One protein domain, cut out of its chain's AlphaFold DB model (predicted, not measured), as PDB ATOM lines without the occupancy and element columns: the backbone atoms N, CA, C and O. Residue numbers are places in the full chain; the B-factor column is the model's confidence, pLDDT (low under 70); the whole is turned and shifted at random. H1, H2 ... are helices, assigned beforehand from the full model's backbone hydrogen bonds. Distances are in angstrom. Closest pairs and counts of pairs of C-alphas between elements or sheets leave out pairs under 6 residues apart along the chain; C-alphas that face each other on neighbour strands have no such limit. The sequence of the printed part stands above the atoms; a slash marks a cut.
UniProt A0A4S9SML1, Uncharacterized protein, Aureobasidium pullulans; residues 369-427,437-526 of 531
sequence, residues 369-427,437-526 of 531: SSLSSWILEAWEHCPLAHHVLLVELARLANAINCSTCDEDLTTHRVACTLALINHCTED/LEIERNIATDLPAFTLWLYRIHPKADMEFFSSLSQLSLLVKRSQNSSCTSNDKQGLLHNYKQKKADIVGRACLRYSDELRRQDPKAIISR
ATOM      1  N   SER A 369      22.602 -10.438  60.277       71.38
ATOM      2  CA  SER A 369      21.260 -10.370  60.887       71.38
ATOM      3  C   SER A 369      20.977 -11.516  61.877       71.38
ATOM      4  O   SER A 369      20.317 -11.308  62.896       71.38
ATOM      5  N   SER A 370      21.529 -12.711  61.637       77.69
ATOM      6  CA  SER A 370      21.465 -13.849  62.566       77.69
ATOM      7  C   SER A 370      22.260 -13.595  63.851       77.69
ATOM      8  O   SER A 370      21.775 -13.908  64.940       77.69
ATOM      9  N   LEU A 371      23.460 -13.010  63.747       79.88
ATOM     10  CA  LEU A 371      24.301 -12.687  64.901       79.88
ATOM     11  C   LEU A 371      23.748 -11.508  65.708       79.88
ATOM     12  O   LEU A 371      23.657 -11.597  66.927       79.88
ATOM     13  N   SER A 372      23.339 -10.419  65.053       81.25
ATOM     14  CA  SER A 372      22.756  -9.267  65.760       81.25
ATOM     15  C   SER A 372      21.472  -9.638  66.508       81.25
ATOM     16  O   SER A 372      21.303  -9.222  67.652       81.25
ATOM     17  N   SER A 373      20.620 -10.498  65.936       84.56
ATOM     18  CA  SER A 373      19.471 -11.055  66.663       84.56
ATOM     19  C   SER A 373      19.884 -11.866  67.895       84.56
ATOM     20  O   SER A 373      19.223 -11.757  68.920       84.56
ATOM     21  N   TRP A 374      20.947 -12.668  67.799       87.19
ATOM     22  CA  TRP A 374      21.453 -13.493  68.903       87.19
ATOM     23  C   TRP A 374      22.059 -12.637  70.026       87.19
ATOM     24  O   TRP A 374      21.856 -12.942  71.194       87.19
ATOM     25  N   ILE A 375      22.740 -11.531  69.696       85.44
ATOM     26  CA  ILE A 375      23.297 -10.594  70.692       85.44
ATOM     27  C   ILE A 375      22.177  -9.866  71.454       85.44
ATOM     28  O   ILE A 375      22.284  -9.690  72.665       85.44
ATOM     29  N   LEU A 376      21.093  -9.482  70.772       86.25
ATOM     30  CA  LEU A 376      19.919  -8.881  71.420       86.25
ATOM     31  C   LEU A 376      19.251  -9.866  72.396       86.25
ATOM     32  O   LEU A 376      19.011  -9.516  73.547       86.25
ATOM     33  N   GLU A 377      19.030 -11.109  71.964       86.75
ATOM     34  CA  GLU A 377      18.435 -12.185  72.778       86.75
ATOM     35  C   GLU A 377      19.346 -12.563  73.971       86.75
ATOM     36  O   GLU A 377      18.879 -12.745  75.097       86.75
ATOM     37  N   ALA A 378      20.671 -12.545  73.777       85.69
ATOM     38  CA  ALA A 378      21.658 -12.693  74.849       85.69
ATOM     39  C   ALA A 378      21.584 -11.570  75.902       85.69
ATOM     40  O   ALA A 378      21.780 -11.840  77.089       85.69
ATOM     41  N   TRP A 379      21.292 -10.322  75.506       87.88
ATOM     42  CA  TRP A 379      21.115  -9.206  76.446       87.88
ATOM     43  C   TRP A 379      19.806  -9.277  77.238       87.88
ATOM     44  O   TRP A 379      19.793  -8.849  78.392       87.88
ATOM     45  N   GLU A 380      18.738  -9.859  76.681       88.06
ATOM     46  CA  GLU A 380      17.509 -10.148  77.440       88.06
ATOM     47  C   GLU A 380      17.753 -11.190  78.547       88.06
ATOM     48  O   GLU A 380      17.138 -11.124  79.612       88.06
ATOM     49  N   HIS A 381      18.684 -12.127  78.336       85.00
ATOM     50  CA  HIS A 381      19.098 -13.103  79.349       85.00
ATOM     51  C   HIS A 381      20.180 -12.592  80.314       85.00
ATOM     52  O   HIS A 381      20.189 -12.987  81.479       85.00
ATOM     53  N   CYS A 382      21.075 -11.707  79.870       84.25
ATOM     54  CA  CYS A 382      22.083 -11.076  80.720       84.25
ATOM     55  C   CYS A 382      22.461  -9.678  80.186       84.25
ATOM     56  O   CYS A 382      23.229  -9.571  79.225       84.25
ATOM     57  N   PRO A 383      22.026  -8.583  80.838       82.25
ATOM     58  CA  PRO A 383      22.358  -7.220  80.406       82.25
ATOM     59  C   PRO A 383      23.868  -6.929  80.319       82.25
ATOM     60  O   PRO A 383      24.301  -6.102  79.518       82.25
ATOM     61  N   LEU A 384      24.686  -7.641  81.104       80.12
ATOM     62  CA  LEU A 384      26.149  -7.511  81.131       80.12
ATOM     63  C   LEU A 384      26.876  -8.446  80.143       80.12
ATOM     64  O   LEU A 384      28.108  -8.437  80.104       80.12
ATOM     65  N   ALA A 385      26.157  -9.218  79.313       78.00
ATOM     66  CA  ALA A 385      26.748 -10.219  78.414       78.00
ATOM     67  C   ALA A 385      27.865  -9.665  77.512       78.00
ATOM     68  O   ALA A 385      28.805 -10.383  77.197       78.00
ATOM     69  N   HIS A 386      27.806  -8.390  77.120       74.19
ATOM     70  CA  HIS A 386      28.834  -7.773  76.277       74.19
ATOM     71  C   HIS A 386      30.179  -7.562  76.998       74.19
ATOM     72  O   HIS A 386      31.220  -7.643  76.352       74.19
ATOM     73  N   HIS A 387      30.178  -7.339  78.317       77.31
ATOM     74  CA  HIS A 387      31.402  -7.311  79.125       77.31
ATOM     75  C   HIS A 387      31.909  -8.734  79.401       77.31
ATOM     76  O   HIS A 387      33.092  -9.016  79.234       77.31
ATOM     77  N   VAL A 388      30.999  -9.639  79.774       76.50
ATOM     78  CA  VAL A 388      31.295 -11.042  80.123       76.50
ATOM     79  C   VAL A 388      31.881 -11.812  78.936       76.50
ATOM     80  O   VAL A 388      32.866 -12.530  79.075       76.50
ATOM     81  N   LEU A 389      31.287 -11.650  77.753       82.88
ATOM     82  CA  LEU A 389      31.659 -12.372  76.539       82.88
ATOM     83  C   LEU A 389      32.704 -11.636  75.691       82.88
ATOM     84  O   LEU A 389      32.959 -12.075  74.575       82.88
ATOM     85  N   LEU A 390      33.301 -10.535  76.164       82.56
ATOM     86  CA  LEU A 390      34.136  -9.650  75.336       82.56
ATOM     87  C   LEU A 390      35.252 -10.405  74.587       82.56
ATOM     88  O   LEU A 390      35.495 -10.140  73.411       82.56
ATOM     89  N   VAL A 391      35.868 -11.402  75.229       82.62
ATOM     90  CA  VAL A 391      36.894 -12.268  74.621       82.62
ATOM     91  C   VAL A 391      36.316 -13.190  73.539       82.62
ATOM     92  O   VAL A 391      36.895 -13.305  72.460       82.62
ATOM     93  N   GLU A 392      35.175 -13.836  73.790       83.44
ATOM     94  CA  GLU A 392      34.568 -14.774  72.832       83.44
ATOM     95  C   GLU A 392      33.912 -14.041  71.653       83.44
ATOM     96  O   GLU A 392      34.063 -14.459  70.507       83.44
ATOM     97  N   LEU A 393      33.284 -12.888  71.905       84.25
ATOM     98  CA  LEU A 393      32.771 -11.984  70.874       84.25
ATOM     99  C   LEU A 393      33.901 -11.429  69.997       84.25
ATOM    100  O   LEU A 393      33.726 -11.338  68.784       84.25
ATOM    101  N   ALA A 394      35.073 -11.120  70.567       83.25
ATOM    102  CA  ALA A 394      36.244 -10.720  69.788       83.25
ATOM    103  C   ALA A 394      36.762 -11.860  68.891       83.25
ATOM    104  O   ALA A 394      37.056 -11.626  67.717       83.25
ATOM    105  N   ARG A 395      36.815 -13.108  69.389       83.06
ATOM    106  CA  ARG A 395      37.166 -14.279  68.559       83.06
ATOM    107  C   ARG A 395      36.136 -14.532  67.458       83.06
ATOM    108  O   ARG A 395      36.520 -14.775  66.318       83.06
ATOM    109  N   LEU A 396      34.844 -14.427  67.774       83.19
ATOM    110  CA  LEU A 396      33.750 -14.588  66.815       83.19
ATOM    111  C   LEU A 396      33.792 -13.507  65.720       83.19
ATOM    112  O   LEU A 396      33.687 -13.829  64.539       83.19
ATOM    113  N   ALA A 397      34.026 -12.245  66.088       82.81
ATOM    114  CA  ALA A 397      34.234 -11.156  65.135       82.81
ATOM    115  C   ALA A 397      35.478 -11.385  64.258       82.81
ATOM    116  O   ALA A 397      35.435 -11.142  63.053       82.81
ATOM    117  N   ASN A 398      36.568 -11.908  64.828       81.31
ATOM    118  CA  ASN A 398      37.760 -12.256  64.058       81.31
ATOM    119  C   ASN A 398      37.501 -13.406  63.066       81.31
ATOM    120  O   ASN A 398      37.921 -13.310  61.920       81.31
ATOM    121  N   ALA A 399      36.758 -14.448  63.457       80.94
ATOM    122  CA  ALA A 399      36.356 -15.538  62.560       80.94
ATOM    123  C   ALA A 399      35.548 -15.024  61.347       80.94
ATOM    124  O   ALA A 399      35.851 -15.362  60.200       80.94
ATOM    125  N   ILE A 400      34.583 -14.128  61.591       81.19
ATOM    126  CA  ILE A 400      33.787 -13.463  60.543       81.19
ATOM    127  C   ILE A 400      34.690 -12.656  59.599       81.19
ATOM    128  O   ILE A 400      34.610 -12.819  58.380       81.19
ATOM    129  N   ASN A 401      35.573 -11.819  60.153       78.50
ATOM    130  CA  ASN A 401      36.451 -10.933  59.384       78.50
ATOM    131  C   ASN A 401      37.533 -11.688  58.592       78.50
ATOM    132  O   ASN A 401      37.885 -11.273  57.492       78.50
ATOM    133  N   CYS A 402      38.049 -12.799  59.123       76.25
ATOM    134  CA  CYS A 402      39.041 -13.641  58.451       76.25
ATOM    135  C   CYS A 402      38.435 -14.594  57.407       76.25
ATOM    136  O   CYS A 402      39.183 -15.350  56.787       76.25
ATOM    137  N   SER A 403      37.110 -14.588  57.200       64.88
ATOM    138  CA  SER A 403      36.402 -15.533  56.318       64.88
ATOM    139  C   SER A 403      36.759 -17.003  56.599       64.88
ATOM    140  O   SER A 403      37.003 -17.784  55.680       64.88
ATOM    141  N   THR A 404      36.836 -17.376  57.882       62.56
ATOM    142  CA  THR A 404      37.105 -18.764  58.295       62.56
ATOM    143  C   THR A 404      35.974 -19.705  57.875       62.56
ATOM    144  O   THR A 404      34.884 -19.255  57.525       62.56
ATOM    145  N   CYS A 405      36.209 -21.017  57.942       69.44
ATOM    146  CA  CYS A 405      35.205 -22.017  57.585       69.44
ATOM    147  C   CYS A 405      33.931 -21.861  58.437       69.44
ATOM    148  O   CYS A 405      34.012 -21.540  59.625       69.44
ATOM    149  N   ASP A 406      32.757 -22.155  57.868       69.56
ATOM    150  CA  ASP A 406      31.474 -22.080  58.584       69.56
ATOM    151  C   ASP A 406      31.489 -22.898  59.889       69.56
ATOM    152  O   ASP A 406      30.926 -22.479  60.897       69.56
ATOM    153  N   GLU A 407      32.182 -24.041  59.909       74.19
ATOM    154  CA  GLU A 407      32.360 -24.874  61.108       74.19
ATOM    155  C   GLU A 407      33.140 -24.144  62.224       74.19
ATOM    156  O   GLU A 407      32.757 -24.245  63.395       74.19
ATOM    157  N   ASP A 408      34.151 -23.332  61.885       75.88
ATOM    158  CA  ASP A 408      34.873 -22.482  62.846       75.88
ATOM    159  C   ASP A 408      33.944 -21.394  63.404       75.88
ATOM    160  O   ASP A 408      33.937 -21.134  64.611       75.88
ATOM    161  N   LEU A 409      33.110 -20.794  62.546       81.06
ATOM    162  CA  LEU A 409      32.102 -19.811  62.945       81.06
ATOM    163  C   LEU A 409      31.058 -20.433  63.891       81.06
ATOM    164  O   LEU A 409      30.729 -19.837  64.922       81.06
ATOM    165  N   THR A 410      30.581 -21.652  63.599       83.56
ATOM    166  CA  THR A 410      29.660 -22.381  64.494       83.56
ATOM    167  C   THR A 410      30.300 -22.653  65.854       83.56
ATOM    168  O   THR A 410      29.652 -22.484  66.887       83.56
ATOM    169  N   THR A 411      31.589 -23.007  65.866       85.25
ATOM    170  CA  THR A 411      32.335 -23.348  67.081       85.25
ATOM    171  C   THR A 411      32.493 -22.129  67.989       85.25
ATOM    172  O   THR A 411      32.199 -22.214  69.181       85.25
ATOM    173  N   HIS A 412      32.865 -20.971  67.432       85.00
ATOM    174  CA  HIS A 412      32.973 -19.725  68.198       85.00
ATOM    175  C   HIS A 412      31.616 -19.223  68.713       85.00
ATOM    176  O   HIS A 412      31.532 -18.746  69.844       85.00
ATOM    177  N   ARG A 413      30.531 -19.373  67.939       86.62
ATOM    178  CA  ARG A 413      29.184 -18.994  68.400       86.62
ATOM    179  C   ARG A 413      28.707 -19.883  69.549       86.62
ATOM    180  O   ARG A 413      28.259 -19.362  70.564       86.62
ATOM    181  N   VAL A 414      28.898 -21.201  69.448       88.12
ATOM    182  CA  VAL A 414      28.597 -22.142  70.541       88.12
ATOM    183  C   VAL A 414      29.455 -21.860  71.781       88.12
ATOM    184  O   VAL A 414      28.939 -21.936  72.895       88.12
ATOM    185  N   ALA A 415      30.725 -21.470  71.620       87.44
ATOM    186  CA  ALA A 415      31.566 -21.031  72.736       87.44
ATOM    187  C   ALA A 415      30.996 -19.784  73.438       87.44
ATOM    188  O   ALA A 415      30.931 -19.765  74.668       87.44
ATOM    189  N   CYS A 416      30.492 -18.796  72.686       88.56
ATOM    190  CA  CYS A 416      29.804 -17.630  73.253       88.56
ATOM    191  C   CYS A 416      28.559 -18.040  74.064       88.56
ATOM    192  O   CYS A 416      28.388 -17.581  75.192       88.56
ATOM    193  N   THR A 417      27.715 -18.940  73.540       89.81
ATOM    194  CA  THR A 417      26.518 -19.417  74.261       89.81
ATOM    195  C   THR A 417      26.888 -20.179  75.534       89.81
ATOM    196  O   THR A 417      26.277 -19.969  76.579       89.81
ATOM    197  N   LEU A 418      27.911 -21.038  75.484       89.38
ATOM    198  CA  LEU A 418      28.386 -21.798  76.645       89.38
ATOM    199  C   LEU A 418      29.007 -20.897  77.719       89.38
ATOM    200  O   LEU A 418      28.747 -21.107  78.901       89.38
ATOM    201  N   ALA A 419      29.778 -19.879  77.329       87.69
ATOM    202  CA  ALA A 419      30.304 -18.878  78.255       87.69
ATOM    203  C   ALA A 419      29.168 -18.089  78.934       87.69
ATOM    204  O   ALA A 419      29.193 -17.902  80.150       87.69
ATOM    205  N   LEU A 420      28.122 -17.721  78.183       89.31
ATOM    206  CA  LEU A 420      26.951 -17.031  78.729       89.31
ATOM    207  C   LEU A 420      26.163 -17.914  79.705       89.31
ATOM    208  O   LEU A 420      25.827 -17.468  80.800       89.31
ATOM    209  N   ILE A 421      25.920 -19.178  79.335       89.31
ATOM    210  CA  ILE A 421      25.301 -20.186  80.207       89.31
ATOM    211  C   ILE A 421      26.128 -20.363  81.486       89.31
ATOM    212  O   ILE A 421      25.559 -20.431  82.575       89.31
ATOM    213  N   ASN A 422      27.457 -20.443  81.380       86.12
ATOM    214  CA  ASN A 422      28.333 -20.624  82.535       86.12
ATOM    215  C   ASN A 422      28.235 -19.446  83.503       86.12
ATOM    216  O   ASN A 422      28.001 -19.694  84.686       86.12
ATOM    217  N   HIS A 423      28.310 -18.212  83.002       85.75
ATOM    218  CA  HIS A 423      28.178 -17.004  83.814       85.75
ATOM    219  C   HIS A 423      26.789 -16.874  84.460       85.75
ATOM    220  O   HIS A 423      26.673 -16.678  85.666       85.75
ATOM    221  N   CYS A 424      25.714 -17.109  83.698       85.69
ATOM    222  CA  CYS A 424      24.338 -17.108  84.219       85.69
ATOM    223  C   CYS A 424      24.035 -18.278  85.181       85.69
ATOM    224  O   CYS A 424      22.902 -18.427  85.636       85.69
ATOM    225  N   THR A 425      25.022 -19.132  85.471       83.75
ATOM    226  CA  THR A 425      24.933 -20.257  86.413       83.75
ATOM    227  C   THR A 425      26.134 -20.306  87.374       83.75
ATOM    228  O   THR A 425      26.455 -21.361  87.927       83.75
ATOM    229  N   GLU A 426      26.862 -19.198  87.552       77.19
ATOM    230  CA  GLU A 426      27.983 -19.060  88.497       77.19
ATOM    231  C   GLU A 426      27.501 -18.730  89.922       77.19
ATOM    232  O   GLU A 426      27.854 -17.714  90.517       77.19
ATOM    233  N   ASP A 427      26.723 -19.652  90.503       53.72
ATOM    234  CA  ASP A 427      26.296 -19.632  91.911       53.72
ATOM    235  C   ASP A 427      27.481 -19.906  92.873       53.72
ATOM    236  O   ASP A 427      27.540 -20.945  93.530       53.72
ATOM    237  N   LEU A 437      34.648 -38.707  88.242       58.31
ATOM    238  CA  LEU A 437      34.374 -40.021  87.660       58.31
ATOM    239  C   LEU A 437      34.180 -39.926  86.138       58.31
ATOM    240  O   LEU A 437      33.829 -38.883  85.586       58.31
ATOM    241  N   GLU A 438      34.373 -41.045  85.442       57.56
ATOM    242  CA  GLU A 438      34.230 -41.136  83.980       57.56
ATOM    243  C   GLU A 438      32.824 -40.721  83.497       57.56
ATOM    244  O   GLU A 438      32.678 -40.048  82.478       57.56
ATOM    245  N   ILE A 439      31.796 -41.007  84.304       57.84
ATOM    246  CA  ILE A 439      30.405 -40.579  84.086       57.84
ATOM    247  C   ILE A 439      30.280 -39.045  84.086       57.84
ATOM    248  O   ILE A 439      29.600 -38.489  83.229       57.84
ATOM    249  N   GLU A 440      30.960 -38.342  84.995       61.09
ATOM    250  CA  GLU A 440      30.894 -36.874  85.105       61.09
ATOM    251  C   GLU A 440      31.602 -36.189  83.927       61.09
ATOM    252  O   GLU A 440      31.086 -35.207  83.388       61.09
ATOM    253  N   ARG A 441      32.729 -36.749  83.453       64.19
ATOM    254  CA  ARG A 441      33.375 -36.295  82.207       64.19
ATOM    255  C   ARG A 441      32.442 -36.433  81.006       64.19
ATOM    256  O   ARG A 441      32.379 -35.515  80.195       64.19
ATOM    257  N   ASN A 442      31.699 -37.537  80.920       67.88
ATOM    258  CA  ASN A 442      30.752 -37.786  79.832       67.88
ATOM    259  C   ASN A 442      29.537 -36.842  79.846       67.88
ATOM    260  O   ASN A 442      28.972 -36.599  78.787       67.88
ATOM    261  N   ILE A 443      29.130 -36.303  81.001       70.50
ATOM    262  CA  ILE A 443      28.084 -35.263  81.081       70.50
ATOM    263  C   ILE A 443      28.672 -33.892  80.701       70.50
ATOM    264  O   ILE A 443      28.065 -33.135  79.946       70.50
ATOM    265  N   ALA A 444      29.877 -33.575  81.186       70.50
ATOM    266  CA  ALA A 444      30.527 -32.287  80.940       70.50
ATOM    267  C   ALA A 444      30.881 -32.046  79.460       70.50
ATOM    268  O   ALA A 444      30.754 -30.924  78.975       70.50
ATOM    269  N   THR A 445      31.291 -33.086  78.724       79.50
ATOM    270  CA  THR A 445      31.580 -32.997  77.278       79.50
ATOM    271  C   THR A 445      30.329 -33.043  76.396       79.50
ATOM    272  O   THR A 445      30.383 -32.652  75.229       79.50
ATOM    273  N   ASP A 446      29.193 -33.472  76.944       85.94
ATOM    274  CA  ASP A 446      27.934 -33.636  76.219       85.94
ATOM    275  C   ASP A 446      27.148 -32.322  76.069       85.94
ATOM    276  O   ASP A 446      26.540 -32.095  75.022       85.94
ATOM    277  N   LEU A 447      27.207 -31.410  77.049       87.50
ATOM    278  CA  LEU A 447      26.533 -30.107  76.947       87.50
ATOM    279  C   LEU A 447      27.039 -29.258  75.751       87.50
ATOM    280  O   LEU A 447      26.196 -28.790  74.987       87.50
ATOM    281  N   PRO A 448      28.358 -29.112  75.485       88.19
ATOM    282  CA  PRO A 448      28.846 -28.437  74.278       88.19
ATOM    283  C   PRO A 448      28.389 -29.091  72.968       88.19
ATOM    284  O   PRO A 448      27.956 -28.400  72.044       88.19
ATOM    285  N   ALA A 449      28.433 -30.426  72.896       88.31
ATOM    286  CA  ALA A 449      27.972 -31.174  71.727       88.31
ATOM    287  C   ALA A 449      26.460 -30.997  71.493       88.31
ATOM    288  O   ALA A 449      26.009 -30.921  70.349       88.31
ATOM    289  N   PHE A 450      25.680 -30.881  72.571       89.62
ATOM    290  CA  PHE A 450      24.243 -30.645  72.522       89.62
ATOM    291  C   PHE A 450      23.882 -29.217  72.086       89.62
ATOM    292  O   PHE A 450      23.007 -29.051  71.236       89.62
ATOM    293  N   THR A 451      24.593 -28.194  72.569       89.75
ATOM    294  CA  THR A 451      24.423 -26.805  72.098       89.75
ATOM    295  C   THR A 451      24.771 -26.677  70.609       89.75
ATOM    296  O   THR A 451      24.030 -26.050  69.854       89.75
ATOM    297  N   LEU A 452      25.830 -27.352  70.142       89.62
ATOM    298  CA  LEU A 452      26.179 -27.419  68.715       89.62
ATOM    299  C   LEU A 452      25.137 -28.183  67.873       89.62
ATOM    300  O   LEU A 452      24.914 -27.839  66.711       89.62
ATOM    301  N   TRP A 453      24.485 -29.206  68.434       88.94
ATOM    302  CA  TRP A 453      23.374 -29.908  67.779       88.94
ATOM    303  C   TRP A 453      22.145 -28.999  67.617       88.94
ATOM    304  O   TRP A 453      21.595 -28.934  66.520       88.94
ATOM    305  N   LEU A 454      21.770 -28.237  68.654       89.50
ATOM    306  CA  LEU A 454      20.695 -27.238  68.567       89.50
ATOM    307  C   LEU A 454      21.002 -26.176  67.504       89.50
ATOM    308  O   LEU A 454      20.182 -25.958  66.612       89.50
ATOM    309  N   TYR A 455      22.198 -25.580  67.545       87.19
ATOM    310  CA  TYR A 455      22.613 -24.554  66.583       87.19
ATOM    311  C   TYR A 455      22.547 -25.041  65.124       87.19
ATOM    312  O   TYR A 455      22.096 -24.312  64.240       87.19
ATOM    313  N   ARG A 456      22.946 -26.297  64.867       86.06
ATOM    314  CA  ARG A 456      22.865 -26.912  63.532       86.06
ATOM    315  C   ARG A 456      21.434 -27.157  63.052       86.06
ATOM    316  O   ARG A 456      21.215 -27.135  61.845       86.06
ATOM    317  N   ILE A 457      20.468 -27.378  63.946       85.25
ATOM    318  CA  ILE A 457      19.050 -27.487  63.564       85.25
ATOM    319  C   ILE A 457      18.510 -26.116  63.158       85.25
ATOM    320  O   ILE A 457      17.928 -25.976  62.084       85.25
ATOM    321  N   HIS A 458      18.724 -25.105  64.001       85.75
ATOM    322  CA  HIS A 458      18.307 -23.736  63.730       85.75
ATOM    323  C   HIS A 458      19.243 -22.743  64.446       85.75
ATOM    324  O   HIS A 458      19.408 -22.858  65.661       85.75
ATOM    325  N   PRO A 459      19.800 -21.720  63.761       82.69
ATOM    326  CA  PRO A 459      20.782 -20.800  64.353       82.69
ATOM    327  C   PRO A 459      20.330 -19.963  65.564       82.69
ATOM    328  O   PRO A 459      21.156 -19.241  66.117       82.69
ATOM    329  N   LYS A 460      19.047 -20.004  65.956       86.56
ATOM    330  CA  LYS A 460      18.537 -19.379  67.194       86.56
ATOM    331  C   LYS A 460      18.102 -20.376  68.271       86.56
ATOM    332  O   LYS A 460      17.728 -19.965  69.362       86.56
ATOM    333  N   ALA A 461      18.138 -21.682  67.993       87.69
ATOM    334  CA  ALA A 461      17.675 -22.704  68.934       87.69
ATOM    335  C   ALA A 461      18.449 -22.693  70.258       87.69
ATOM    336  O   ALA A 461      17.909 -23.050  71.300       87.69
ATOM    337  N   ASP A 462      19.714 -22.287  70.230       87.81
ATOM    338  CA  ASP A 462      20.550 -22.184  71.417       87.81
ATOM    339  C   ASP A 462      20.089 -21.061  72.369       87.81
ATOM    340  O   ASP A 462      20.167 -21.241  73.584       87.81
ATOM    341  N   MET A 463      19.521 -19.971  71.836       89.44
ATOM    342  CA  MET A 463      18.872 -18.917  72.628       89.44
ATOM    343  C   MET A 463      17.420 -19.253  72.988       89.44
ATOM    344  O   MET A 463      17.060 -19.217  74.162       89.44
ATOM    345  N   GLU A 464      16.612 -19.739  72.039       91.06
ATOM    346  CA  GLU A 464      15.223 -20.151  72.309       91.06
ATOM    347  C   GLU A 464      15.118 -21.240  73.405       91.06
ATOM    348  O   GLU A 464      14.109 -21.326  74.114       91.06
ATOM    349  N   PHE A 465      16.158 -22.069  73.568       91.81
ATOM    350  CA  PHE A 465      16.276 -23.065  74.637       91.81
ATOM    351  C   PHE A 465      17.263 -22.680  75.761       91.81
ATOM    352  O   PHE A 465      17.483 -23.501  76.657       91.81
ATOM    353  N   PHE A 466      17.802 -21.454  75.797       91.19
ATOM    354  CA  PHE A 466      18.824 -20.999  76.761       91.19
ATOM    355  C   PHE A 466      18.438 -21.243  78.225       91.19
ATOM    356  O   PHE A 466      19.239 -21.744  79.016       91.19
ATOM    357  N   SER A 467      17.183 -20.969  78.588       90.88
ATOM    358  CA  SER A 467      16.645 -21.230  79.934       90.88
ATOM    359  C   SER A 467      16.691 -22.716  80.322       90.88
ATOM    360  O   SER A 467      16.905 -23.064  81.484       90.88
ATOM    361  N   SER A 468      16.529 -23.612  79.345       92.31
ATOM    362  CA  SER A 468      16.576 -25.064  79.533       92.31
ATOM    363  C   SER A 468      18.016 -25.600  79.479       92.31
ATOM    364  O   SER A 468      18.356 -26.501  80.244       92.31
ATOM    365  N   LEU A 469      18.889 -25.007  78.656       91.44
ATOM    366  CA  LEU A 469      20.334 -25.279  78.645       91.44
ATOM    367  C   LEU A 469      21.019 -24.826  79.944       91.44
ATOM    368  O   LEU A 469      21.868 -25.540  80.471       91.44
ATOM    369  N   SER A 470      20.596 -23.699  80.519       90.69
ATOM    370  CA  SER A 470      21.066 -23.219  81.825       90.69
ATOM    371  C   SER A 470      20.659 -24.170  82.956       90.69
ATOM    372  O   SER A 470      21.476 -24.498  83.814       90.69
ATOM    373  N   GLN A 471      19.439 -24.721  82.910       90.81
ATOM    374  CA  GLN A 471      19.024 -25.794  83.826       90.81
ATOM    375  C   GLN A 471      19.857 -27.075  83.648       90.81
ATOM    376  O   GLN A 471      20.192 -27.710  84.648       90.81
ATOM    377  N   LEU A 472      20.232 -27.449  82.416       90.19
ATOM    378  CA  LEU A 472      21.170 -28.556  82.193       90.19
ATOM    379  C   LEU A 472      22.554 -28.248  82.780       90.19
ATOM    380  O   LEU A 472      23.082 -29.093  83.495       90.19
ATOM    381  N   SER A 473      23.112 -27.053  82.557       89.94
ATOM    382  CA  SER A 473      24.409 -26.643  83.121       89.94
ATOM    383  C   SER A 473      24.427 -26.699  84.652       89.94
ATOM    384  O   SER A 473      25.344 -27.273  85.238       89.94
ATOM    385  N   LEU A 474      23.364 -26.227  85.314       89.12
ATOM    386  CA  LEU A 474      23.205 -26.360  86.767       89.12
ATOM    387  C   LEU A 474      23.165 -27.829  87.224       89.12
ATOM    388  O   LEU A 474      23.706 -28.144  88.282       89.12
ATOM    389  N   LEU A 475      22.570 -28.742  86.447       87.75
ATOM    390  CA  LEU A 475      22.620 -30.182  86.736       87.75
ATOM    391  C   LEU A 475      24.030 -30.766  86.530       87.75
ATOM    392  O   LEU A 475      24.459 -31.571  87.356       87.75
ATOM    393  N   VAL A 476      24.775 -30.327  85.504       86.81
ATOM    394  CA  VAL A 476      26.184 -30.720  85.304       86.81
ATOM    395  C   VAL A 476      27.038 -30.260  86.488       86.81
ATOM    396  O   VAL A 476      27.658 -31.099  87.142       86.81
ATOM    397  N   LYS A 477      27.002 -28.965  86.829       85.00
ATOM    398  CA  LYS A 477      27.727 -28.378  87.969       85.00
ATOM    399  C   LYS A 477      27.392 -29.106  89.282       85.00
ATOM    400  O   LYS A 477      28.291 -29.569  89.978       85.00
ATOM    401  N   ARG A 478      26.106 -29.342  89.576       84.12
ATOM    402  CA  ARG A 478      25.674 -30.106  90.769       84.12
ATOM    403  C   ARG A 478      26.179 -31.552  90.794       84.12
ATOM    404  O   ARG A 478      26.413 -32.066  91.881       84.12
ATOM    405  N   SER A 479      26.361 -32.203  89.642       81.12
ATOM    406  CA  SER A 479      26.891 -33.578  89.579       81.12
ATOM    407  C   SER A 479      28.395 -33.674  89.874       81.12
ATOM    408  O   SER A 479      28.860 -34.715  90.343       81.12
ATOM    409  N   GLN A 480      29.137 -32.585  89.640       78.19
ATOM    410  CA  GLN A 480      30.576 -32.476  89.897       78.19
ATOM    411  C   GLN A 480      30.879 -32.195  91.380       78.19
ATOM    412  O   GLN A 480      31.914 -32.627  91.887       78.19
ATOM    413  N   ASN A 481      29.962 -31.537  92.101       77.12
ATOM    414  CA  ASN A 481      30.133 -31.210  93.518       77.12
ATOM    415  C   ASN A 481      30.428 -32.460  94.373       77.12
ATOM    416  O   ASN A 481      29.658 -33.423  94.428       77.12
ATOM    417  N   SER A 482      31.557 -32.423  95.084       62.06
ATOM    418  CA  SER A 482      32.177 -33.581  95.747       62.06
ATOM    419  C   SER A 482      31.405 -34.153  96.944       62.06
ATOM    420  O   SER A 482      31.723 -35.249  97.398       62.06
ATOM    421  N   SER A 483      30.381 -33.453  97.438       73.75
ATOM    422  CA  SER A 483      29.498 -33.889  98.531       73.75
ATOM    423  C   SER A 483      28.355 -34.820  98.096       73.75
ATOM    424  O   SER A 483      27.636 -35.344  98.944       73.75
ATOM    425  N   CYS A 484      28.158 -35.014  96.791       71.94
ATOM    426  CA  CYS A 484      27.015 -35.726  96.219       71.94
ATOM    427  C   CYS A 484      27.159 -37.260  96.354       71.94
ATOM    428  O   CYS A 484      28.143 -37.827  95.868       71.94
ATOM    429  N   THR A 485      26.186 -37.960  96.963       78.75
ATOM    430  CA  THR A 485      26.262 -39.428  97.125       78.75
ATOM    431  C   THR A 485      26.028 -40.166  95.802       78.75
ATOM    432  O   THR A 485      25.530 -39.596  94.830       78.75
ATOM    433  N   SER A 486      26.348 -41.466  95.747       78.88
ATOM    434  CA  SER A 486      26.134 -42.282  94.538       78.88
ATOM    435  C   SER A 486      24.670 -42.299  94.073       78.88
ATOM    436  O   SER A 486      24.413 -42.301  92.869       78.88
ATOM    437  N   ASN A 487      23.715 -42.277  95.009       80.06
ATOM    438  CA  ASN A 487      22.287 -42.261  94.693       80.06
ATOM    439  C   ASN A 487      21.867 -40.891  94.142       80.06
ATOM    440  O   ASN A 487      21.162 -40.817  93.134       80.06
ATOM    441  N   ASP A 488      22.369 -39.809  94.742       83.12
ATOM    442  CA  ASP A 488      22.118 -38.441  94.279       83.12
ATOM    443  C   ASP A 488      22.693 -38.219  92.873       83.12
ATOM    444  O   ASP A 488      22.019 -37.660  92.009       83.12
ATOM    445  N   LYS A 489      23.902 -38.734  92.597       82.56
ATOM    446  CA  LYS A 489      24.526 -38.686  91.262       82.56
ATOM    447  C   LYS A 489      23.698 -39.438  90.218       82.56
ATOM    448  O   LYS A 489      23.533 -38.941  89.103       82.56
ATOM    449  N   GLN A 490      23.119 -40.589  90.569       83.56
ATOM    450  CA  GLN A 490      22.211 -41.319  89.679       83.56
ATOM    451  C   GLN A 490      20.897 -40.552  89.437       83.56
ATOM    452  O   GLN A 490      20.425 -40.497  88.300       83.56
ATOM    453  N   GLY A 491      20.343 -39.899  90.465       86.94
ATOM    454  CA  GLY A 491      19.179 -39.015  90.340       86.94
ATOM    455  C   GLY A 491      19.448 -37.781  89.467       86.94
ATOM    456  O   GLY A 491      18.649 -37.454  88.590       86.94
ATOM    457  N   LEU A 492      20.604 -37.131  89.636       87.06
ATOM    458  CA  LEU A 492      21.045 -36.014  88.793       87.06
ATOM    459  C   LEU A 492      21.241 -36.442  87.333       87.06
ATOM    460  O   LEU A 492      20.776 -35.740  86.438       87.06
ATOM    461  N   LEU A 493      21.847 -37.609  87.080       87.06
ATOM    462  CA  LEU A 493      21.991 -38.163  85.728       87.06
ATOM    463  C   LEU A 493      20.629 -38.487  85.089       87.06
ATOM    464  O   LEU A 493      20.430 -38.195  83.908       87.06
ATOM    465  N   HIS A 494      19.681 -39.044  85.848       88.38
ATOM    466  CA  HIS A 494      18.314 -39.264  85.368       88.38
ATOM    467  C   HIS A 494      17.642 -37.936  84.989       88.38
ATOM    468  O   HIS A 494      17.155 -37.787  83.869       88.38
ATOM    469  N   ASN A 495      17.689 -36.942  85.880       89.94
ATOM    470  CA  ASN A 495      17.112 -35.617  85.650       89.94
ATOM    471  C   ASN A 495      17.764 -34.895  84.457       89.94
ATOM    472  O   ASN A 495      17.059 -34.265  83.671       89.94
ATOM    473  N   TYR A 496      19.081 -35.032  84.278       90.25
ATOM    474  CA  TYR A 496      19.809 -34.522  83.113       90.25
ATOM    475  C   TYR A 496      19.324 -35.193  81.820       90.25
ATOM    476  O   TYR A 496      18.919 -34.496  80.888       90.25
ATOM    477  N   LYS A 497      19.273 -36.535  81.770       90.19
ATOM    478  CA  LYS A 497      18.767 -37.276  80.598       90.19
ATOM    479  C   LYS A 497      17.308 -36.916  80.283       90.19
ATOM    480  O   LYS A 497      16.985 -36.696  79.119       90.19
ATOM    481  N   GLN A 498      16.451 -36.777  81.297       91.94
ATOM    482  CA  GLN A 498      15.046 -36.387  81.140       91.94
ATOM    483  C   GLN A 498      14.893 -34.956  80.600       91.94
ATOM    484  O   GLN A 498      14.173 -34.745  79.626       91.94
ATOM    485  N   LYS A 499      15.601 -33.973  81.177       91.69
ATOM    486  CA  LYS A 499      15.597 -32.578  80.695       91.69
ATOM    487  C   LYS A 499      16.152 -32.458  79.278       91.69
ATOM    488  O   LYS A 499      15.603 -31.721  78.466       91.69
ATOM    489  N   LYS A 500      17.199 -33.217  78.953       92.12
ATOM    490  CA  LYS A 500      17.757 -33.265  77.602       92.12
ATOM    491  C   LYS A 500      16.771 -33.868  76.601       92.12
ATOM    492  O   LYS A 500      16.600 -33.312  75.521       92.12
ATOM    493  N   ALA A 501      16.089 -34.957  76.962       90.94
ATOM    494  CA  ALA A 501      15.063 -35.577  76.125       90.94
ATOM    495  C   ALA A 501      13.861 -34.647  75.875       90.94
ATOM    496  O   ALA A 501      13.370 -34.592  74.752       90.94
ATOM    497  N   ASP A 502      13.440 -33.871  76.879       92.75
ATOM    498  CA  ASP A 502      12.429 -32.814  76.732       92.75
ATOM    499  C   ASP A 502      12.873 -31.720  75.740       92.75
ATOM    500  O   ASP A 502      12.135 -31.409  74.807       92.75
ATOM    501  N   ILE A 503      14.096 -31.188  75.865       92.50
ATOM    502  CA  ILE A 503      14.618 -30.186  74.915       92.50
ATOM    503  C   ILE A 503      14.730 -30.775  73.499       92.50
ATOM    504  O   ILE A 503      14.313 -30.125  72.544       92.50
ATOM    505  N   VAL A 504      15.226 -32.013  73.347       91.00
ATOM    506  CA  VAL A 504      15.257 -32.722  72.052       91.00
ATOM    507  C   VAL A 504      13.847 -32.854  71.475       91.00
ATOM    508  O   VAL A 504      13.643 -32.536  70.308       91.00
ATOM    509  N   GLY A 505      12.863 -33.272  72.276       89.00
ATOM    510  CA  GLY A 505      11.469 -33.392  71.848       89.00
ATOM    511  C   GLY A 505      10.878 -32.055  71.400       89.00
ATOM    512  O   GLY A 505      10.319 -31.964  70.307       89.00
ATOM    513  N   ARG A 506      11.058 -30.994  72.197       91.69
ATOM    514  CA  ARG A 506      10.581 -29.642  71.872       91.69
ATOM    515  C   ARG A 506      11.268 -29.067  70.627       91.69
ATOM    516  O   ARG A 506      10.574 -28.499  69.787       91.69
ATOM    517  N   ALA A 507      12.576 -29.258  70.457       89.06
ATOM    518  CA  ALA A 507      13.304 -28.842  69.254       89.06
ATOM    519  C   ALA A 507      12.847 -29.622  68.006       89.06
ATOM    520  O   ALA A 507      12.578 -29.017  66.969       89.06
ATOM    521  N   CYS A 508      12.677 -30.944  68.119       87.19
ATOM    522  CA  CYS A 508      12.191 -31.793  67.030       87.19
ATOM    523  C   CYS A 508      10.756 -31.472  66.597       87.19
ATOM    524  O   CYS A 508      10.436 -31.609  65.420       87.19
ATOM    525  N   LEU A 509       9.896 -31.030  67.520       88.38
ATOM    526  CA  LEU A 509       8.552 -30.548  67.198       88.38
ATOM    527  C   LEU A 509       8.590 -29.151  66.553       88.38
ATOM    528  O   LEU A 509       7.961 -28.948  65.515       88.38
ATOM    529  N   ARG A 510       9.346 -28.206  67.138       90.50
ATOM    530  CA  ARG A 510       9.379 -26.795  66.710       90.50
ATOM    531  C   ARG A 510      10.020 -26.587  65.337       90.50
ATOM    532  O   ARG A 510       9.522 -25.767  64.576       90.50
ATOM    533  N   TYR A 511      11.076 -27.336  65.021       88.25
ATOM    534  CA  TYR A 511      11.839 -27.224  63.769       88.25
ATOM    535  C   TYR A 511      11.656 -28.449  62.862       88.25
ATOM    536  O   TYR A 511      12.568 -28.856  62.140       88.25
ATOM    537  N   SER A 512      10.489 -29.095  62.940       83.75
ATOM    538  CA  SER A 512      10.206 -30.353  62.236       83.75
ATOM    539  C   SER A 512      10.348 -30.257  60.712       83.75
ATOM    540  O   SER A 512      10.732 -31.245  60.082       83.75
ATOM    541  N   ASP A 513      10.115 -29.086  60.115       79.69
ATOM    542  CA  ASP A 513      10.270 -28.879  58.674       79.69
ATOM    543  C   ASP A 513      11.704 -28.499  58.268       79.69
ATOM    544  O   ASP A 513      12.174 -28.944  57.222       79.69
ATOM    545  N   GLU A 514      12.458 -27.778  59.095       81.12
ATOM    546  CA  GLU A 514      13.900 -27.549  58.900       81.12
ATOM    547  C   GLU A 514      14.669 -28.879  58.986       81.12
ATOM    548  O   GLU A 514      15.482 -29.190  58.111       81.12
ATOM    549  N   LEU A 515      14.319 -29.722  59.964       76.62
ATOM    550  CA  LEU A 515      14.814 -31.095  60.127       76.62
ATOM    551  C   LEU A 515      14.497 -32.012  58.934       76.62
ATOM    552  O   LEU A 515      15.222 -32.977  58.700       76.62
ATOM    553  N   ARG A 516      13.428 -31.724  58.179       73.81
ATOM    554  CA  ARG A 516      13.065 -32.431  56.935       73.81
ATOM    555  C   ARG A 516      13.785 -31.902  55.692       73.81
ATOM    556  O   ARG A 516      13.844 -32.620  54.699       73.81
ATOM    557  N   ARG A 517      14.279 -30.658  55.716       74.69
ATOM    558  CA  ARG A 517      15.013 -30.030  54.597       74.69
ATOM    559  C   ARG A 517      16.513 -30.331  54.638       74.69
ATOM    560  O   ARG A 517      17.139 -30.394  53.585       74.69
ATOM    561  N   GLN A 518      17.085 -30.509  55.827       70.94
ATOM    562  CA  GLN A 518      18.461 -30.988  56.005       70.94
ATOM    563  C   GLN A 518      18.573 -32.503  55.733       70.94
ATOM    564  O   GLN A 518      17.580 -33.223  55.813       70.94
ATOM    565  N   ASP A 519      19.780 -33.018  55.448       66.12
ATOM    566  CA  ASP A 519      19.986 -34.469  55.294       66.12
ATOM    567  C   ASP A 519      19.733 -35.183  56.640       66.12
ATOM    568  O   ASP A 519      20.500 -34.986  57.595       66.12
ATOM    569  N   PRO A 520      18.716 -36.064  56.743       59.19
ATOM    570  CA  PRO A 520      18.413 -36.765  57.985       59.19
ATOM    571  C   PRO A 520      19.578 -37.639  58.469       59.19
ATOM    572  O   PRO A 520      19.688 -37.882  59.669       59.19
ATOM    573  N   LYS A 521      20.498 -38.081  57.598       55.53
ATOM    574  CA  LYS A 521      21.704 -38.809  58.026       55.53
ATOM    575  C   LYS A 521      22.674 -37.919  58.796       55.53
ATOM    576  O   LYS A 521      23.290 -38.403  59.744       55.53
ATOM    577  N   ALA A 522      22.797 -36.642  58.432       57.50
ATOM    578  CA  ALA A 522      23.682 -35.695  59.109       57.50
ATOM    579  C   ALA A 522      23.167 -35.322  60.511       57.50
ATOM    580  O   ALA A 522      23.970 -35.146  61.426       57.50
ATOM    581  N   ILE A 523      21.843 -35.256  60.694       57.28
ATOM    582  CA  ILE A 523      21.223 -34.933  61.987       57.28
ATOM    583  C   ILE A 523      21.063 -36.176  62.869       57.28
ATOM    584  O   ILE A 523      21.496 -36.166  64.017       57.28
ATOM    585  N   ILE A 524      20.448 -37.253  62.363       54.84
ATOM    586  CA  ILE A 524      20.038 -38.406  63.187       54.84
ATOM    587  C   ILE A 524      21.257 -39.172  63.718       54.84
ATOM    588  O   ILE A 524      21.236 -39.631  64.856       54.84
ATOM    589  N   SER A 525      22.359 -39.229  62.959       51.44
ATOM    590  CA  SER A 525      23.638 -39.779  63.448       51.44
ATOM    591  C   SER A 525      24.313 -38.927  64.533       51.44
ATOM    592  O   SER A 525      25.275 -39.382  65.152       51.44
ATOM    593  N   ARG A 526      23.820 -37.703  64.765       53.25
ATOM    594  CA  ARG A 526      24.354 -36.716  65.713       53.25
ATOM    595  C   ARG A 526      23.370 -36.316  66.815       53.25
ATOM    596  O   ARG A 526      23.748 -35.495  67.643       53.25
TER     597      ARG A 526
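AT A GLANCE: This is residues 369 to 427 and 437 to 526 of the 531 residues of an uncharacterized protein of Aureobasidium pullulans (UniProt A0A4S9SML1). Two sets of helices pack across each other: H9, by far the longest, folds back on H8 as a hairpin and shares its rough direction with H6 and H5, while H4, with H3 and H1 on its other side, crosses H6 steeply and reaches H8 near its own end. The short H10 and H11 turn back past the last residue of H9 toward the end of H6, and residues 401 to 407 stick out. The printed part has 149 residues with eleven named helices, H1 to H11 in order along the chain, and no named strand: the class is all helix. The whole is compact, with a radius of gyration of the C-alphas of 16.1 A and spans of 48 by 38 by 27 A.

HOW THE PARTS SIT: Start at H9, residues 486 to 510, which forms a helical hairpin with H8, residues 466 to 480. They touch at a shallow tilt of 18 degrees, opposite ways, and their closest C-alphas, those of Ser 479 and Lys 489, are 5.9 A apart. Residues 476 to 480 of H8 touch H5, residues 438 to 444, opposite ways at a shallow tilt of 26 degrees, closest at the C-alphas of Ala 444 and Val 476, 6.4 A. H6, residues 446 to 457, only just touches H8, with 3 pairs of C-alphas within 8 A, closest at Leu 447 and Ser 473, 7.4 A. Look next at H4, residues 406 to 423, which with H8 is a hub, each touching 4 helices. Its residues 410 to 418 touch H6 at a steep tilt of 54 degrees, opposite ways, with the C-alphas of Val 414 and Leu 452 closest at 6.1 A. Its residues 421 to 422 touch H8 at a steep tilt of 69 degrees, only just short of perpendicular, closest at Ile 421 and Ser 470, 5.5 A. H3, residues 390 to 401, makes a helical hairpin with H4 at a shallow tilt of 12 degrees, closest at the C-alphas of Leu 396 and His 412, 5.4 A. H1, residues 369 to 381, is close to H4 but not clearly touching, with the C-alphas of Ala 378 and Leu 420 closest at 7.9 A. H2, residues 385 to 388, only just touches H4, with 3 pairs of C-alphas within 8 A, closest at Ala 385 and Leu 420, 6.8 A. H7, residues 461 to 464, touches H6, closest at the C-alphas of Leu 454 and Ala 461, 5.5 A. H10, residues 514 to 517, and H11, residues 520 to 524, touch no helix. Of 6 touching pairs with a tilt 4 are shallow: the helices are mostly aligned, only just. Every O i to N i+4 pair is within hydrogen-bond range in H1, H3, H4, H5, H6, H8, H9 and H11; H2, H7 and H10 are too short for such a pair.

IN THESE COORDINATES: Find C-alpha 486 at (26.134, -42.282, 94.538); from there H9 runs 36.0 A to C-alpha 510 at (9.379, -26.795, 66.710). H4 measures 25.9 A, H8 21.0 A, H1 18.8 A, H6 16.6 A, H3 16.2 A and H5 10.1 A. H1 begins at C-alpha 369, (21.260, -10.370, 60.887), and H11 ends at C-alpha 524, (20.038, -38.406, 63.187).

THE WHOLE: The two C-alphas farthest apart are those of Asn 401 and Asn 487, 49.3 A. Residues 428 to 436 are not printed, and C-alphas 427 and 437 are 22.3 A apart across the cut. The links printed whole are tight. The mean pLDDT of the printed part is 81.4; it is under 70 at residues 403 to 406, 427, 437 to 442, 482 and 519 to 526.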